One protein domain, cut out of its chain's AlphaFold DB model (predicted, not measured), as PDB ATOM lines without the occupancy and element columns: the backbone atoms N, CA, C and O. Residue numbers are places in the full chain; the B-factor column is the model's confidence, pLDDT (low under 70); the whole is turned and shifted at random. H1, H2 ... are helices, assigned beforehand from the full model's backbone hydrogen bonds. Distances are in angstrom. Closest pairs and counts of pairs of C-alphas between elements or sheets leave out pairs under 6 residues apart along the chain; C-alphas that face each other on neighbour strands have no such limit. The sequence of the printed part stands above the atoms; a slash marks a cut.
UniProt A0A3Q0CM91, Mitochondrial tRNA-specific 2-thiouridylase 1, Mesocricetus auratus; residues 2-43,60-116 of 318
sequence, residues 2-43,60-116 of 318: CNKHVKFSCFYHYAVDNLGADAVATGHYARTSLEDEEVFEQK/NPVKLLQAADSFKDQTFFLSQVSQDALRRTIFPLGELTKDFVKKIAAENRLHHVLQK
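What this domain is: This is residues 2 to 43 and 60 to 116 of the 318 residues of the protein "Mitochondrial tRNA-specific 2-thiouridylase 1" of Mesocricetus auratus (UniProt A0A3Q0CM91). H1 and the pair H5 and H6 lie at opposite ends of a middle of loops. The 99 printed residues, all helix by class, hold named helices H1 to H6 and no named strand, with under half in named elements. The whole is compact, radius of gyration of the C-alphas 14.1 A, spanning 36 by 28 by 27 A.

How they stand to each other: H1, residues 2 to 18, touches H4, residues 83 to 86, with residues 8 to 12 alone, closest C-alphas 8 and 85, 5.7 A. H2, residues 36 to 40, after a long link, touches no helix. H5, residues 98 to 107, touches H6, residues 111 to 114, closest C-alphas 102 and 114, 6.7 A. Every O i to N i+4 pair is within hydrogen-bond range in H5, 8 of 13 in H1 and 0 of 1 in H2, but 2 of 2 O i to N i+3 there.

Where its parts are: H1, 20.6 A long, begins at C-alpha 2 (-50.064, 0.389, 2.482); H6 ends at C-alpha 114 (-37.414, -2.162, -18.679).

The domain as a whole: Residues 44 to 59 are cut out, C-alphas 43 and 60 being 13.6 A apart; residue 43 has pLDDT under 70.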
ATOM      1  N   CYS A   2     -51.517   0.624   2.602       91.31
ATOM      2  CA  CYS A   2     -50.064   0.389   2.482       91.31
ATOM      3  C   CYS A   2     -49.233   1.689   2.493       91.31
ATOM      4  O   CYS A   2     -48.327   1.826   3.304       91.31
ATOM      5  N   ASN A   3     -49.593   2.680   1.671       93.81
ATOM      6  CA  ASN A   3     -48.899   3.971   1.684       93.81
ATOM      7  C   ASN A   3     -48.986   4.657   3.057       93.81
ATOM      8  O   ASN A   3     -47.956   5.002   3.613       93.81
ATOM      9  N   LYS A   4     -50.188   4.765   3.636       93.38
ATOM     10  CA  LYS A   4     -50.416   5.395   4.948       93.38
ATOM     11  C   LYS A   4     -49.599   4.767   6.085       93.38
ATOM     12  O   LYS A   4     -49.041   5.496   6.886       93.38
ATOM     13  N   HIS A   5     -49.583   3.438   6.184       93.44
ATOM     14  CA  HIS A   5     -49.058   2.746   7.368       93.44
ATOM     15  C   HIS A   5     -47.673   2.140   7.176       93.44
ATOM     16  O   HIS A   5     -46.973   1.935   8.153       93.44
ATOM     17  N   VAL A   6     -47.269   1.846   5.941       93.31
ATOM     18  CA  VAL A   6     -45.980   1.202   5.668       93.31
ATOM     19  C   VAL A   6     -45.030   2.202   5.031       93.31
ATOM     20  O   VAL A   6     -44.048   2.574   5.657       93.31
ATOM     21  N   LYS A   7     -45.323   2.682   3.815       92.88
ATOM     22  CA  LYS A   7     -44.361   3.514   3.066       92.88
ATOM     23  C   LYS A   7     -44.140   4.894   3.693       92.88
ATOM     24  O   LYS A   7     -43.007   5.311   3.851       92.88
ATOM     25  N   PHE A   8     -45.213   5.579   4.076       93.94
ATOM     26  CA  PHE A   8     -45.179   6.934   4.647       93.94
ATOM     27  C   PHE A   8     -45.398   6.937   6.163       93.94
ATOM     28  O   PHE A   8     -45.786   7.946   6.740       93.94
ATOM     29  N   SER A   9     -45.197   5.783   6.799       92.94
ATOM     30  CA  SER A   9     -45.148   5.666   8.253       92.94
ATOM     31  C   SER A   9     -43.957   4.791   8.627       92.94
ATOM     32  O   SER A   9     -42.869   5.342   8.701       92.94
ATOM     33  N   CYS A  10     -44.076   3.466   8.756       93.69
ATOM     34  CA  CYS A  10     -42.950   2.633   9.213       93.69
ATOM     35  C   CYS A  10     -41.624   2.876   8.462       93.69
ATOM     36  O   CYS A  10     -40.595   3.068   9.097       93.69
ATOM     37  N   PHE A  11     -41.643   2.898   7.124       94.88
ATOM     38  CA  PHE A  11     -40.444   3.151   6.317       94.88
ATOM     39  C   PHE A  11     -39.928   4.584   6.474       94.88
ATOM     40  O   PHE A  11     -38.734   4.776   6.661       94.88
ATOM     41  N   TYR A  12     -40.819   5.575   6.421       93.19
ATOM     42  CA  TYR A  12     -40.455   6.982   6.580       93.19
ATOM     43  C   TYR A  12     -39.813   7.254   7.948       93.19
ATOM     44  O   TYR A  12     -38.727   7.820   8.006       93.19
ATOM     45  N   HIS A  13     -40.430   6.778   9.032       91.19
ATOM     46  CA  HIS A  13     -39.875   6.913  10.378       91.19
ATOM     47  C   HIS A  13     -38.530   6.199  10.494       91.19
ATOM     48  O   HIS A  13     -37.581   6.786  10.983       91.19
ATOM     49  N   TYR A  14     -38.404   4.978   9.969       94.50
ATOM     50  CA  TYR A  14     -37.121   4.278   9.963       94.50
ATOM     51  C   TYR A  14     -36.032   5.055   9.199       94.50
ATOM     52  O   TYR A  14     -34.906   5.175   9.673       94.50
ATOM     53  N   ALA A  15     -36.353   5.614   8.030       93.94
ATOM     54  CA  ALA A  15     -35.396   6.387   7.244       93.94
ATOM     55  C   ALA A  15     -34.911   7.636   7.998       93.94
ATOM     56  O   ALA A  15     -33.710   7.881   8.067       93.94
ATOM     57  N   VAL A  16     -35.824   8.391   8.602       89.31
ATOM     58  CA  VAL A  16     -35.481   9.644   9.285       89.31
ATOM     59  C   VAL A  16     -34.859   9.390  10.662       89.31
ATOM     60  O   VAL A  16     -33.799   9.924  10.971       89.31
ATOM     61  N   ASP A  17     -35.488   8.553  11.487       89.62
ATOM     62  CA  ASP A  17     -35.094   8.350  12.885       89.62
ATOM     63  C   ASP A  17     -33.876   7.429  13.041       89.62
ATOM     64  O   ASP A  17     -33.100   7.606  13.978       89.62
ATOM     65  N   ASN A  18     -33.710   6.432  12.160       92.56
ATOM     66  CA  ASN A  18     -32.660   5.417  12.299       92.56
ATOM     67  C   ASN A  18     -31.533   5.560  11.274       92.56
ATOM     68  O   ASN A  18     -30.390   5.264  11.611       92.56
ATOM     69  N   LEU A  19     -31.833   5.973  10.037       94.50
ATOM     70  CA  LEU A  19     -30.801   6.182   9.012       94.50
ATOM     71  C   LEU A  19     -30.301   7.630   8.959       94.50
ATOM     72  O   LEU A  19     -29.309   7.890   8.283       94.50
ATOM     73  N   GLY A  20     -30.971   8.559   9.651       90.31
ATOM     74  CA  GLY A  20     -30.632   9.982   9.623       90.31
ATOM     75  C   GLY A  20     -30.895  10.638   8.268       90.31
ATOM     76  O   GLY A  20     -30.212  11.593   7.923       90.31
ATOM     77  N   ALA A  21     -31.833  10.109   7.474       91.62
ATOM     78  CA  ALA A  21     -32.168  10.678   6.174       91.62
ATOM     79  C   ALA A  21     -32.971  11.981   6.325       91.62
ATOM     80  O   ALA A  21     -33.963  12.018   7.053       91.62
ATOM     81  N   ASP A  22     -32.603  13.010   5.561       89.69
ATOM     82  CA  ASP A  22     -33.330  14.287   5.534       89.69
ATOM     83  C   ASP A  22     -34.691  14.166   4.830       89.69
ATOM     84  O   ASP A  22     -35.681  14.790   5.220       89.69
ATOM     85  N   ALA A  23     -34.755  13.316   3.801       91.38
ATOM     86  CA  ALA A  23     -35.928  13.113   2.963       91.38
ATOM     87  C   ALA A  23     -36.017  11.676   2.426       91.38
ATOM     88  O   ALA A  23     -35.036  10.933   2.377       91.38
ATOM     89  N   VAL A  24     -37.210  11.292   1.968       94.19
ATOM     90  CA  VAL A  24     -37.461  10.019   1.282       94.19
ATOM     91  C   VAL A  24     -37.923  10.256  -0.151       94.19
ATOM     92  O   VAL A  24     -38.875  10.985  -0.399       94.19
ATOM     93  N   ALA A  25     -37.306   9.586  -1.120       95.38
ATOM     94  CA  ALA A  25     -37.781   9.596  -2.499       95.38
ATOM     95  C   ALA A  25     -38.597   8.335  -2.795       95.38
ATOM     96  O   ALA A  25     -38.254   7.228  -2.370       95.38
ATOM     97  N   THR A  26     -39.675   8.472  -3.566       95.38
ATOM     98  CA  THR A  26     -40.431   7.308  -4.040       95.38
ATOM     99  C   THR A  26     -40.747   7.413  -5.523       95.38
ATOM    100  O   THR A  26     -41.040   8.488  -6.033       95.38
ATOM    101  N   GLY A  27     -40.780   6.274  -6.219       95.00
ATOM    102  CA  GLY A  27     -41.190   6.200  -7.626       95.00
ATOM    103  C   GLY A  27     -42.701   6.351  -7.847       95.00
ATOM    104  O   GLY A  27     -43.240   5.698  -8.741       95.00
ATOM    105  N   HIS A  28     -43.401   7.113  -6.997       96.50
ATOM    106  CA  HIS A  28     -44.802   7.426  -7.246       96.50
ATOM    107  C   HIS A  28     -44.916   8.547  -8.279       96.50
ATOM    108  O   HIS A  28     -44.169   9.519  -8.235       96.50
ATOM    109  N   TYR A  29     -45.896   8.427  -9.168       97.19
ATOM    110  CA  TYR A  29     -46.307   9.513 -10.051       97.19
ATOM    111  C   TYR A  29     -47.253  10.422  -9.270       97.19
ATOM    112  O   TYR A  29     -48.462  10.192  -9.213       97.19
ATOM    113  N   ALA A  30     -46.686  11.419  -8.611       97.75
ATOM    114  CA  ALA A  30     -47.386  12.484  -7.908       97.75
ATOM    115  C   ALA A  30     -46.441  13.678  -7.796       97.75
ATOM    116  O   ALA A  30     -45.251  13.537  -8.051       97.75
ATOM    117  N   ARG A  31     -46.957  14.837  -7.412       97.38
ATOM    118  CA  ARG A  31     -46.154  16.042  -7.208       97.38
ATOM    119  C   ARG A  31     -46.419  16.629  -5.836       97.38
ATOM    120  O   ARG A  31     -47.432  16.305  -5.210       97.38
ATOM    121  N   THR A  32     -45.522  17.491  -5.382       95.75
ATOM    122  CA  THR A  32     -45.775  18.332  -4.213       95.75
ATOM    123  C   THR A  32     -45.704  19.805  -4.593       95.75
ATOM    124  O   THR A  32     -45.305  20.123  -5.708       95.75
ATOM    125  N   SER A  33     -46.152  20.698  -3.710       94.19
ATOM    126  CA  SER A  33     -45.936  22.140  -3.893       94.19
ATOM    127  C   SER A  33     -44.536  22.611  -3.502       94.19
ATOM    128  O   SER A  33     -44.305  23.808  -3.594       94.19
ATOM    129  N   LEU A  34     -43.682  21.723  -2.987       89.38
ATOM    130  CA  LEU A  34     -42.276  22.020  -2.738       89.38
ATOM    131  C   LEU A  34     -41.440  21.550  -3.922       89.38
ATOM    132  O   LEU A  34     -41.713  20.482  -4.485       89.38
ATOM    133  N   GLU A  35     -40.418  22.331  -4.249       85.31
ATOM    134  CA  GLU A  35     -39.332  21.877  -5.111       85.31
ATOM    135  C   GLU A  35     -38.429  20.888  -4.361       85.31
ATOM    136  O   GLU A  35     -38.384  20.869  -3.129       85.31
ATOM    137  N   ASP A  36     -37.711  20.041  -5.101       82.69
ATOM    138  CA  ASP A  36     -36.899  18.970  -4.510       82.69
ATOM    139  C   ASP A  36     -35.833  19.522  -3.542       82.69
ATOM    140  O   ASP A  36     -35.580  18.909  -2.507       82.69
ATOM    141  N   GLU A  37     -35.252  20.690  -3.835       83.50
ATOM    142  CA  GLU A  37     -34.256  21.360  -2.985       83.50
ATOM    143  C   GLU A  37     -34.867  21.879  -1.671       83.50
ATOM    144  O   GLU A  37     -34.309  21.664  -0.593       83.50
ATOM    145  N   GLU A  38     -36.071  22.456  -1.734       82.75
ATOM    146  CA  GLU A  38     -36.793  22.996  -0.572       82.75
ATOM    147  C   GLU A  38     -37.157  21.914   0.455       82.75
ATOM    148  O   GLU A  38     -37.366  22.206   1.638       82.75
ATOM    149  N   VAL A  39     -37.243  20.649   0.027       81.88
ATOM    150  CA  VAL A  39     -37.490  19.513   0.925       81.88
ATOM    151  C   VAL A  39     -36.333  19.333   1.913       81.88
ATOM    152  O   VAL A  39     -36.582  19.033   3.084       81.88
ATOM    153  N   PHE A  40     -35.087  19.552   1.483       82.81
ATOM    154  CA  PHE A  40     -33.897  19.385   2.327       82.81
ATOM    155  C   PHE A  40     -33.723  20.518   3.349       82.81
ATOM    156  O   PHE A  40     -33.076  20.334   4.378       82.81
ATOM    157  N   GLU A  41     -34.345  21.673   3.120       79.81
ATOM    158  CA  GLU A  41     -34.303  22.810   4.047       79.81
ATOM    159  C   GLU A  41     -35.280  22.656   5.232       79.81
ATOM    160  O   GLU A  41     -35.216  23.389   6.227       79.81
ATOM    161  N   GLN A  42     -36.194  21.680   5.167       71.44
ATOM    162  CA  GLN A  42     -37.202  21.443   6.198       71.44
ATOM    163  C   GLN A  42     -36.578  20.855   7.473       71.44
ATOM    164  O   GLN A  42     -36.335  19.652   7.577       71.44
ATOM    165  N   LYS A  43     -36.427  21.672   8.525       66.69
ATOM    166  CA  LYS A  43     -35.964  21.177   9.836       66.69
ATOM    167  C   LYS A  43     -36.877  20.067  10.380       66.69
ATOM    168  O   LYS A  43     -38.091  20.243  10.537       66.69
ATOM    169  N   ASN A  60     -47.057  26.551   6.457       77.44
ATOM    170  CA  ASN A  60     -47.534  26.489   5.076       77.44
ATOM    171  C   ASN A  60     -47.620  25.004   4.692       77.44
ATOM    172  O   ASN A  60     -46.587  24.331   4.631       77.44
ATOM    173  N   PRO A  61     -48.830  24.438   4.543       88.38
ATOM    174  CA  PRO A  61     -48.961  23.019   4.307       88.38
ATOM    175  C   PRO A  61     -48.470  22.700   2.894       88.38
ATOM    176  O   PRO A  61     -48.919  23.305   1.923       88.38
ATOM    177  N   VAL A  62     -47.596  21.702   2.781       93.19
ATOM    178  CA  VAL A  62     -47.229  21.103   1.498       93.19
ATOM    179  C   VAL A  62     -48.469  20.483   0.865       93.19
ATOM    180  O   VAL A  62     -49.225  19.758   1.519       93.19
ATOM    181  N   LYS A  63     -48.694  20.787  -0.407       96.56
ATOM    182  CA  LYS A  63     -49.816  20.256  -1.177       96.56
ATOM    183  C   LYS A  63     -49.406  18.963  -1.857       96.56
ATOM    184  O   LYS A  63     -48.283  18.842  -2.329       96.56
ATOM    185  N   LEU A  64     -50.340  18.022  -1.967       98.25
ATOM    186  CA  LEU A  64     -50.198  16.856  -2.835       98.25
ATOM    187  C   LEU A  64     -50.861  17.179  -4.174       98.25
ATOM    188  O   LEU A  64     -52.062  17.419  -4.221       98.25
ATOM    189  N   LEU A  65     -50.103  17.166  -5.262       98.38
ATOM    190  CA  LEU A  65     -50.561  17.567  -6.589       98.38
ATOM    191  C   LEU A  65     -50.607  16.365  -7.540       98.38
ATOM    192  O   LEU A  65     -49.811  15.428  -7.428       98.38
ATOM    193  N   GLN A  66     -51.559  16.381  -8.477       98.00
ATOM    194  CA  GLN A  66     -51.655  15.368  -9.530       98.00
ATOM    195  C   GLN A  66     -50.393  15.364 -10.396       98.00
ATOM    196  O   GLN A  66     -49.852  16.429 -10.704       98.00
ATOM    197  N   ALA A  67     -49.942  14.176 -10.799       97.44
ATOM    198  CA  ALA A  67     -48.812  14.030 -11.716       97.44
ATOM    199  C   ALA A  67     -49.107  14.615 -13.105       97.44
ATOM    200  O   ALA A  67     -50.268  14.680 -13.517       97.44
ATOM    201  N   ALA A  68     -48.054  14.965 -13.845       96.31
ATOM    202  CA  ALA A  68     -48.156  15.350 -15.252       96.31
ATOM    203  C   ALA A  68     -48.728  14.205 -16.115       96.31
ATOM    204  O   ALA A  68     -49.570  14.423 -16.988       96.31
ATOM    205  N   ASP A  69     -48.340  12.959 -15.825       96.12
ATOM    206  CA  ASP A  69     -48.934  11.767 -16.435       96.12
ATOM    207  C   ASP A  69     -50.268  11.409 -15.762       96.12
ATOM    208  O   ASP A  69     -50.321  10.688 -14.762       96.12
ATOM    209  N   SER A  70     -51.370  11.894 -16.332       93.19
ATOM    210  CA  SER A  70     -52.719  11.660 -15.798       93.19
ATOM    211  C   SER A  70     -53.129  10.178 -15.722       93.19
ATOM    212  O   SER A  70     -53.929   9.808 -14.859       93.19
ATOM    213  N   PHE A  71     -52.576   9.307 -16.574       92.06
ATOM    214  CA  PHE A  71     -52.883   7.870 -16.579       92.06
ATOM    215  C   PHE A  71     -52.117   7.101 -15.504       92.06
ATOM    216  O   PHE A  71     -52.582   6.046 -15.036       92.06
ATOM    217  N   LYS A  72     -50.941   7.610 -15.128       94.50
ATOM    218  CA  LYS A  72     -50.103   7.066 -14.059       94.50
ATOM    219  C   LYS A  72     -50.262   7.781 -12.727       94.50
ATOM    220  O   LYS A  72     -49.762   7.244 -11.749       94.50
ATOM    221  N   ASP A  73     -50.972   8.903 -12.669       96.56
ATOM    222  CA  ASP A  73     -51.217   9.670 -11.449       96.56
ATOM    223  C   ASP A  73     -51.687   8.790 -10.274       96.56
ATOM    224  O   ASP A  73     -52.754   8.171 -10.286       96.56
ATOM    225  N   GLN A  74     -50.875   8.773  -9.221       96.56
ATOM    226  CA  GLN A  74     -51.017   7.917  -8.045       96.56
ATOM    227  C   GLN A  74     -51.476   8.676  -6.799       96.56
ATOM    228  O   GLN A  74     -51.577   8.075  -5.723       96.56
ATOM    229  N   THR A  75     -51.847   9.955  -6.924       97.94
ATOM    230  CA  THR A  75     -52.390  10.745  -5.803       97.94
ATOM    231  C   THR A  75     -53.592  10.079  -5.131       97.94
ATOM    232  O   THR A  75     -53.771  10.217  -3.923       97.94
ATOM    233  N   PHE A  76     -54.375   9.273  -5.862       97.56
ATOM    234  CA  PHE A  76     -55.459   8.465  -5.290       97.56
ATOM    235  C   PHE A  76     -54.969   7.581  -4.131       97.56
ATOM    236  O   PHE A  76     -55.567   7.562  -3.052       97.56
ATOM    237  N   PHE A  77     -53.848   6.879  -4.325       96.75
ATOM    238  CA  PHE A  77     -53.259   5.993  -3.318       96.75
ATOM    239  C   PHE A  77     -52.473   6.741  -2.237       96.75
ATOM    240  O   PHE A  77     -52.182   6.157  -1.188       96.75
ATOM    241  N   LEU A  78     -52.108   7.997  -2.496       97.75
ATOM    242  CA  LEU A  78     -51.395   8.874  -1.568       97.75
ATOM    243  C   LEU A  78     -52.336   9.785  -0.770       97.75
ATOM    244  O   LEU A  78     -51.901  10.406   0.181       97.75
ATOM    245  N   SER A  79     -53.636   9.805  -1.058       98.06
ATOM    246  CA  SER A  79     -54.635  10.681  -0.415       98.06
ATOM    247  C   SER A  79     -54.808  10.549   1.111       98.06
ATOM    248  O   SER A  79     -55.650  11.218   1.702       98.06
ATOM    249  N   GLN A  80     -54.054   9.654   1.749       97.56
ATOM    250  CA  GLN A  80     -54.055   9.380   3.186       97.56
ATOM    251  C   GLN A  80     -52.661   9.535   3.822       97.56
ATOM    252  O   GLN A  80     -52.475   9.105   4.961       97.56
ATOM    253  N   VAL A  81     -51.666  10.053   3.091       96.12
ATOM    254  CA  VAL A  81     -50.331  10.317   3.652       96.12
ATOM    255  C   VAL A  81     -50.402  11.460   4.658       96.12
ATOM    256  O   VAL A  81     -51.191  12.391   4.492       96.12
ATOM    257  N   SER A  82     -49.626  11.360   5.735       93.50
ATOM    258  CA  SER A  82     -49.551  12.417   6.739       93.50
ATOM    259  C   SER A  82     -48.796  13.619   6.187       93.50
ATOM    260  O   SER A  82     -47.928  13.484   5.324       93.50
ATOM    261  N   GLN A  83     -49.091  14.792   6.740       92.25
ATOM    262  CA  GLN A  83     -48.399  16.007   6.339       92.25
ATOM    263  C   GLN A  83     -46.933  16.045   6.783       92.25
ATOM    264  O   GLN A  83     -46.110  16.738   6.189       92.25
ATOM    265  N   ASP A  84     -46.607  15.301   7.841       89.25
ATOM    266  CA  ASP A  84     -45.235  15.133   8.311       89.25
ATOM    267  C   ASP A  84     -44.393  14.288   7.346       89.25
ATOM    268  O   ASP A  84     -43.258  14.645   7.058       89.25
ATOM    269  N   ALA A  85     -44.965  13.223   6.779       92.38
ATOM    270  CA  ALA A  85     -44.264  12.428   5.780       92.38
ATOM    271  C   ALA A  85     -44.208  13.146   4.423       92.38
ATOM    272  O   ALA A  85     -43.171  13.131   3.763       92.38
ATOM    273  N   LEU A  86     -45.304  13.798   4.002       94.38
ATOM    274  CA  LEU A  86     -45.383  14.451   2.692       94.38
ATOM    275  C   LEU A  86     -44.339  15.560   2.527       94.38
ATOM    276  O   LEU A  86     -43.682  15.612   1.496       94.38
ATOM    277  N   ARG A  87     -44.145  16.403   3.550       92.19
ATOM    278  CA  ARG A  87     -43.166  17.508   3.512       92.19
ATOM    279  C   ARG A  87     -41.710  17.070   3.368       92.19
ATOM    280  O   ARG A  87     -40.874  17.897   3.047       92.19
ATOM    281  N   ARG A  88     -41.417  15.804   3.668       91.38
ATOM    282  CA  ARG A  88     -40.088  15.186   3.574       91.38
ATOM    283  C   ARG A  88     -40.051  14.097   2.510       91.38
ATOM    284  O   ARG A  88     -39.242  13.177   2.574       91.38
ATOM    285  N   THR A  89     -40.970  14.164   1.551       93.69
ATOM    286  CA  THR A  89     -41.042  13.219   0.445       93.69
ATOM    287  C   THR A  89     -40.767  13.916  -0.873       93.69
ATOM    288  O   THR A  89     -41.431  14.890  -1.209       93.69
ATOM    289  N   ILE A  90     -39.890  13.312  -1.667       95.81
ATOM    290  CA  ILE A  90     -39.630  13.680  -3.055       95.81
ATOM    291  C   ILE A  90     -40.338  12.686  -3.989       95.81
ATOM    292  O   ILE A  90     -40.344  11.465  -3.762       95.81
ATOM    293  N   PHE A  91     -40.928  13.202  -5.070       97.00
ATOM    294  CA  PHE A  91     -41.554  12.408  -6.130       97.00
ATOM    295  C   PHE A  91     -40.883  12.684  -7.488       97.00
ATOM    296  O   PHE A  91     -41.451  13.397  -8.316       97.00
ATOM    297  N   PRO A  92     -39.724  12.060  -7.785       96.25
ATOM    298  CA  PRO A  92     -38.922  12.404  -8.968       96.25
ATOM    299  C   PRO A  92     -39.625  12.145 -10.307       96.25
ATOM    300  O   PRO A  92     -39.209  12.627 -11.354       96.25
ATOM    301  N   LEU A  93     -40.678  11.322 -10.301       96.50
ATOM    302  CA  LEU A  93     -41.434  10.961 -11.501       96.50
ATOM    303  C   LEU A  93     -42.658  11.862 -11.721       96.50
ATOM    304  O   LEU A  93     -43.407  11.636 -12.668       96.50
ATOM    305  N   GLY A  94     -42.897  12.837 -10.841       96.25
ATOM    306  CA  GLY A  94     -44.117  13.640 -10.818       96.25
ATOM    307  C   GLY A  94     -44.373  14.455 -12.081       96.25
ATOM    308  O   GLY A  94     -45.526  14.565 -12.504       96.25
ATOM    309  N   GLU A  95     -43.307  14.968 -12.693       96.62
ATOM    310  CA  GLU A  95     -43.351  15.771 -13.924       96.62
ATOM    311  C   GLU A  95     -43.123  14.946 -15.199       96.62
ATOM    312  O   GLU A  95     -43.171  15.468 -16.311       96.62
ATOM    313  N   LEU A  96     -42.874  13.639 -15.071       97.25
ATOM    314  CA  LEU A  96     -42.461  12.798 -16.191       97.25
ATOM    315  C   LEU A  96     -43.595  11.885 -16.655       97.25
ATOM    316  O   LEU A  96     -44.338  11.317 -15.855       97.25
ATOM    317  N   THR A  97     -43.678  11.660 -17.965       97.06
ATOM    318  CA  THR A  97     -44.526  10.596 -18.519       97.06
ATOM    319  C   THR A  97     -43.866   9.236 -18.362       97.06
ATOM    320  O   THR A  97     -42.636   9.116 -18.305       97.06
ATOM    321  N   LYS A  98     -44.664   8.163 -18.321       94.31
ATOM    322  CA  LYS A  98     -44.110   6.804 -18.226       94.31
ATOM    323  C   LYS A  98     -43.117   6.483 -19.334       94.31
ATOM    324  O   LYS A  98     -42.110   5.822 -19.073       94.31
ATOM    325  N   ASP A  99     -43.413   6.914 -20.550       94.62
ATOM    326  CA  ASP A  99     -42.576   6.621 -21.706       94.62
ATOM    327  C   ASP A  99     -41.263   7.398 -21.652       94.62
ATOM    328  O   ASP A  99     -40.209   6.830 -21.940       94.62
ATOM    329  N   PHE A 100     -41.286   8.635 -21.151       96.38
ATOM    330  CA  PHE A 100     -40.062   9.389 -20.905       96.38
ATOM    331  C   PHE A 100     -39.200   8.752 -19.805       96.38
ATOM    332  O   PHE A 100     -37.997   8.586 -19.983       96.38
ATOM    333  N   VAL A 101     -39.809   8.266 -18.716       95.56
ATOM    334  CA  VAL A 101     -39.088   7.508 -17.674       95.56
ATOM    335  C   VAL A 101     -38.433   6.243 -18.243       95.56
ATOM    336  O   VAL A 101     -37.307   5.907 -17.877       95.56
ATOM    337  N   LYS A 102     -39.100   5.537 -19.166       94.56
ATOM    338  CA  LYS A 102     -38.500   4.380 -19.854       94.56
ATOM    339  C   LYS A 102     -37.331   4.787 -20.752       94.56
ATOM    340  O   LYS A 102     -36.348   4.052 -20.803       94.56
ATOM    341  N   LYS A 103     -37.426   5.932 -21.432       96.25
ATOM    342  CA  LYS A 103     -36.336   6.479 -22.248       96.25
ATOM    343  C   LYS A 103     -35.105   6.782 -21.386       96.25
ATOM    344  O   LYS A 103     -34.042   6.244 -21.681       96.25
ATOM    345  N   ILE A 104     -35.277   7.492 -20.266       96.25
ATOM    346  CA  ILE A 104     -34.197   7.756 -19.296       96.25
ATOM    347  C   ILE A 104     -33.551   6.446 -18.827       96.25
ATOM    348  O   ILE A 104     -32.327   6.320 -18.797       96.25
ATOM    349  N   ALA A 105     -34.361   5.440 -18.480       96.00
ATOM    350  CA  ALA A 105     -33.845   4.146 -18.046       96.00
ATOM    351  C   ALA A 105     -33.041   3.430 -19.150       96.00
ATOM    352  O   ALA A 105     -32.017   2.818 -18.851       96.00
ATOM    353  N   ALA A 106     -33.468   3.512 -20.414       96.25
ATOM    354  CA  ALA A 106     -32.730   2.946 -21.543       96.25
ATOM    355  C   ALA A 106     -31.381   3.651 -21.755       96.25
ATOM    356  O   ALA A 106     -30.359   2.980 -21.886       96.25
ATOM    357  N   GLU A 107     -31.372   4.985 -21.728       97.31
ATOM    358  CA  GLU A 107     -30.167   5.814 -21.899       97.31
ATOM    359  C   GLU A 107     -29.130   5.557 -20.794       97.31
ATOM    360  O   GLU A 107     -27.931   5.513 -21.058       97.31
ATOM    361  N   ASN A 108     -29.594   5.268 -19.576       97.12
ATOM    362  CA  ASN A 108     -28.748   4.928 -18.428       97.12
ATOM    363  C   ASN A 108     -28.451   3.422 -18.302       97.12
ATOM    364  O   ASN A 108     -28.031   2.953 -17.246       97.12
ATOM    365  N   ARG A 109     -28.665   2.638 -19.371       96.88
ATOM    366  CA  ARG A 109     -28.361   1.194 -19.438       96.88
ATOM    367  C   ARG A 109     -29.094   0.345 -18.384       96.88
ATOM    368  O   ARG A 109     -28.676  -0.768 -18.065       96.88
ATOM    369  N   LEU A 110     -30.246   0.802 -17.891       95.94
ATOM    370  CA  LEU A 110     -31.107   0.081 -16.942       95.94
ATOM    371  C   LEU A 110     -32.077  -0.884 -17.654       95.94
ATOM    372  O   LEU A 110     -33.251  -0.999 -17.294       95.94
ATOM    373  N   HIS A 111     -31.605  -1.615 -18.669       92.19
ATOM    374  CA  HIS A 111     -32.454  -2.482 -19.503       92.19
ATOM    375  C   HIS A 111     -33.160  -3.595 -18.714       92.19
ATOM    376  O   HIS A 111     -34.296  -3.952 -19.027       92.19
ATOM    377  N   HIS A 112     -32.542  -4.091 -17.641       92.81
ATOM    378  CA  HIS A 112     -33.151  -5.084 -16.751       92.81
ATOM    379  C   HIS A 112     -34.429  -4.555 -16.064       92.81
ATOM    380  O   HIS A 112     -35.364  -5.317 -15.818       92.81
ATOM    381  N   VAL A 113     -34.514  -3.244 -15.798       89.25
ATOM    382  CA  VAL A 113     -35.721  -2.604 -15.245       89.25
ATOM    383  C   VAL A 113     -36.819  -2.520 -16.304       89.25
ATOM    384  O   VAL A 113     -37.986  -2.738 -15.989       89.25
ATOM    385  N   LEU A 114     -36.461  -2.258 -17.564       90.50
ATOM    386  CA  LEU A 114     -37.414  -2.162 -18.679       90.50
ATOM    387  C   LEU A 114     -38.105  -3.494 -18.989       90.50
ATOM    388  O   LEU A 114     -39.270  -3.507 -19.380       90.50
ATOM    389  N   GLN A 115     -37.407  -4.612 -18.784       90.25
ATOM    390  CA  GLN A 115     -37.962  -5.957 -18.959       90.25
ATOM    391  C   GLN A 115     -38.913  -6.357 -17.820       90.25
ATOM    392  O   GLN A 115     -39.727  -7.276 -17.965       90.25
ATOM    393  N   LYS A 116     -38.842  -5.670 -16.672       88.56
ATOM    394  CA  LYS A 116     -39.669  -5.976 -15.509       88.56
ATOM    395  C   LYS A 116     -41.110  -5.526 -15.747       88.56
ATOM    396  O   LYS A 116     -41.402  -4.345 -15.927       88.56
TER     397      LYS A 116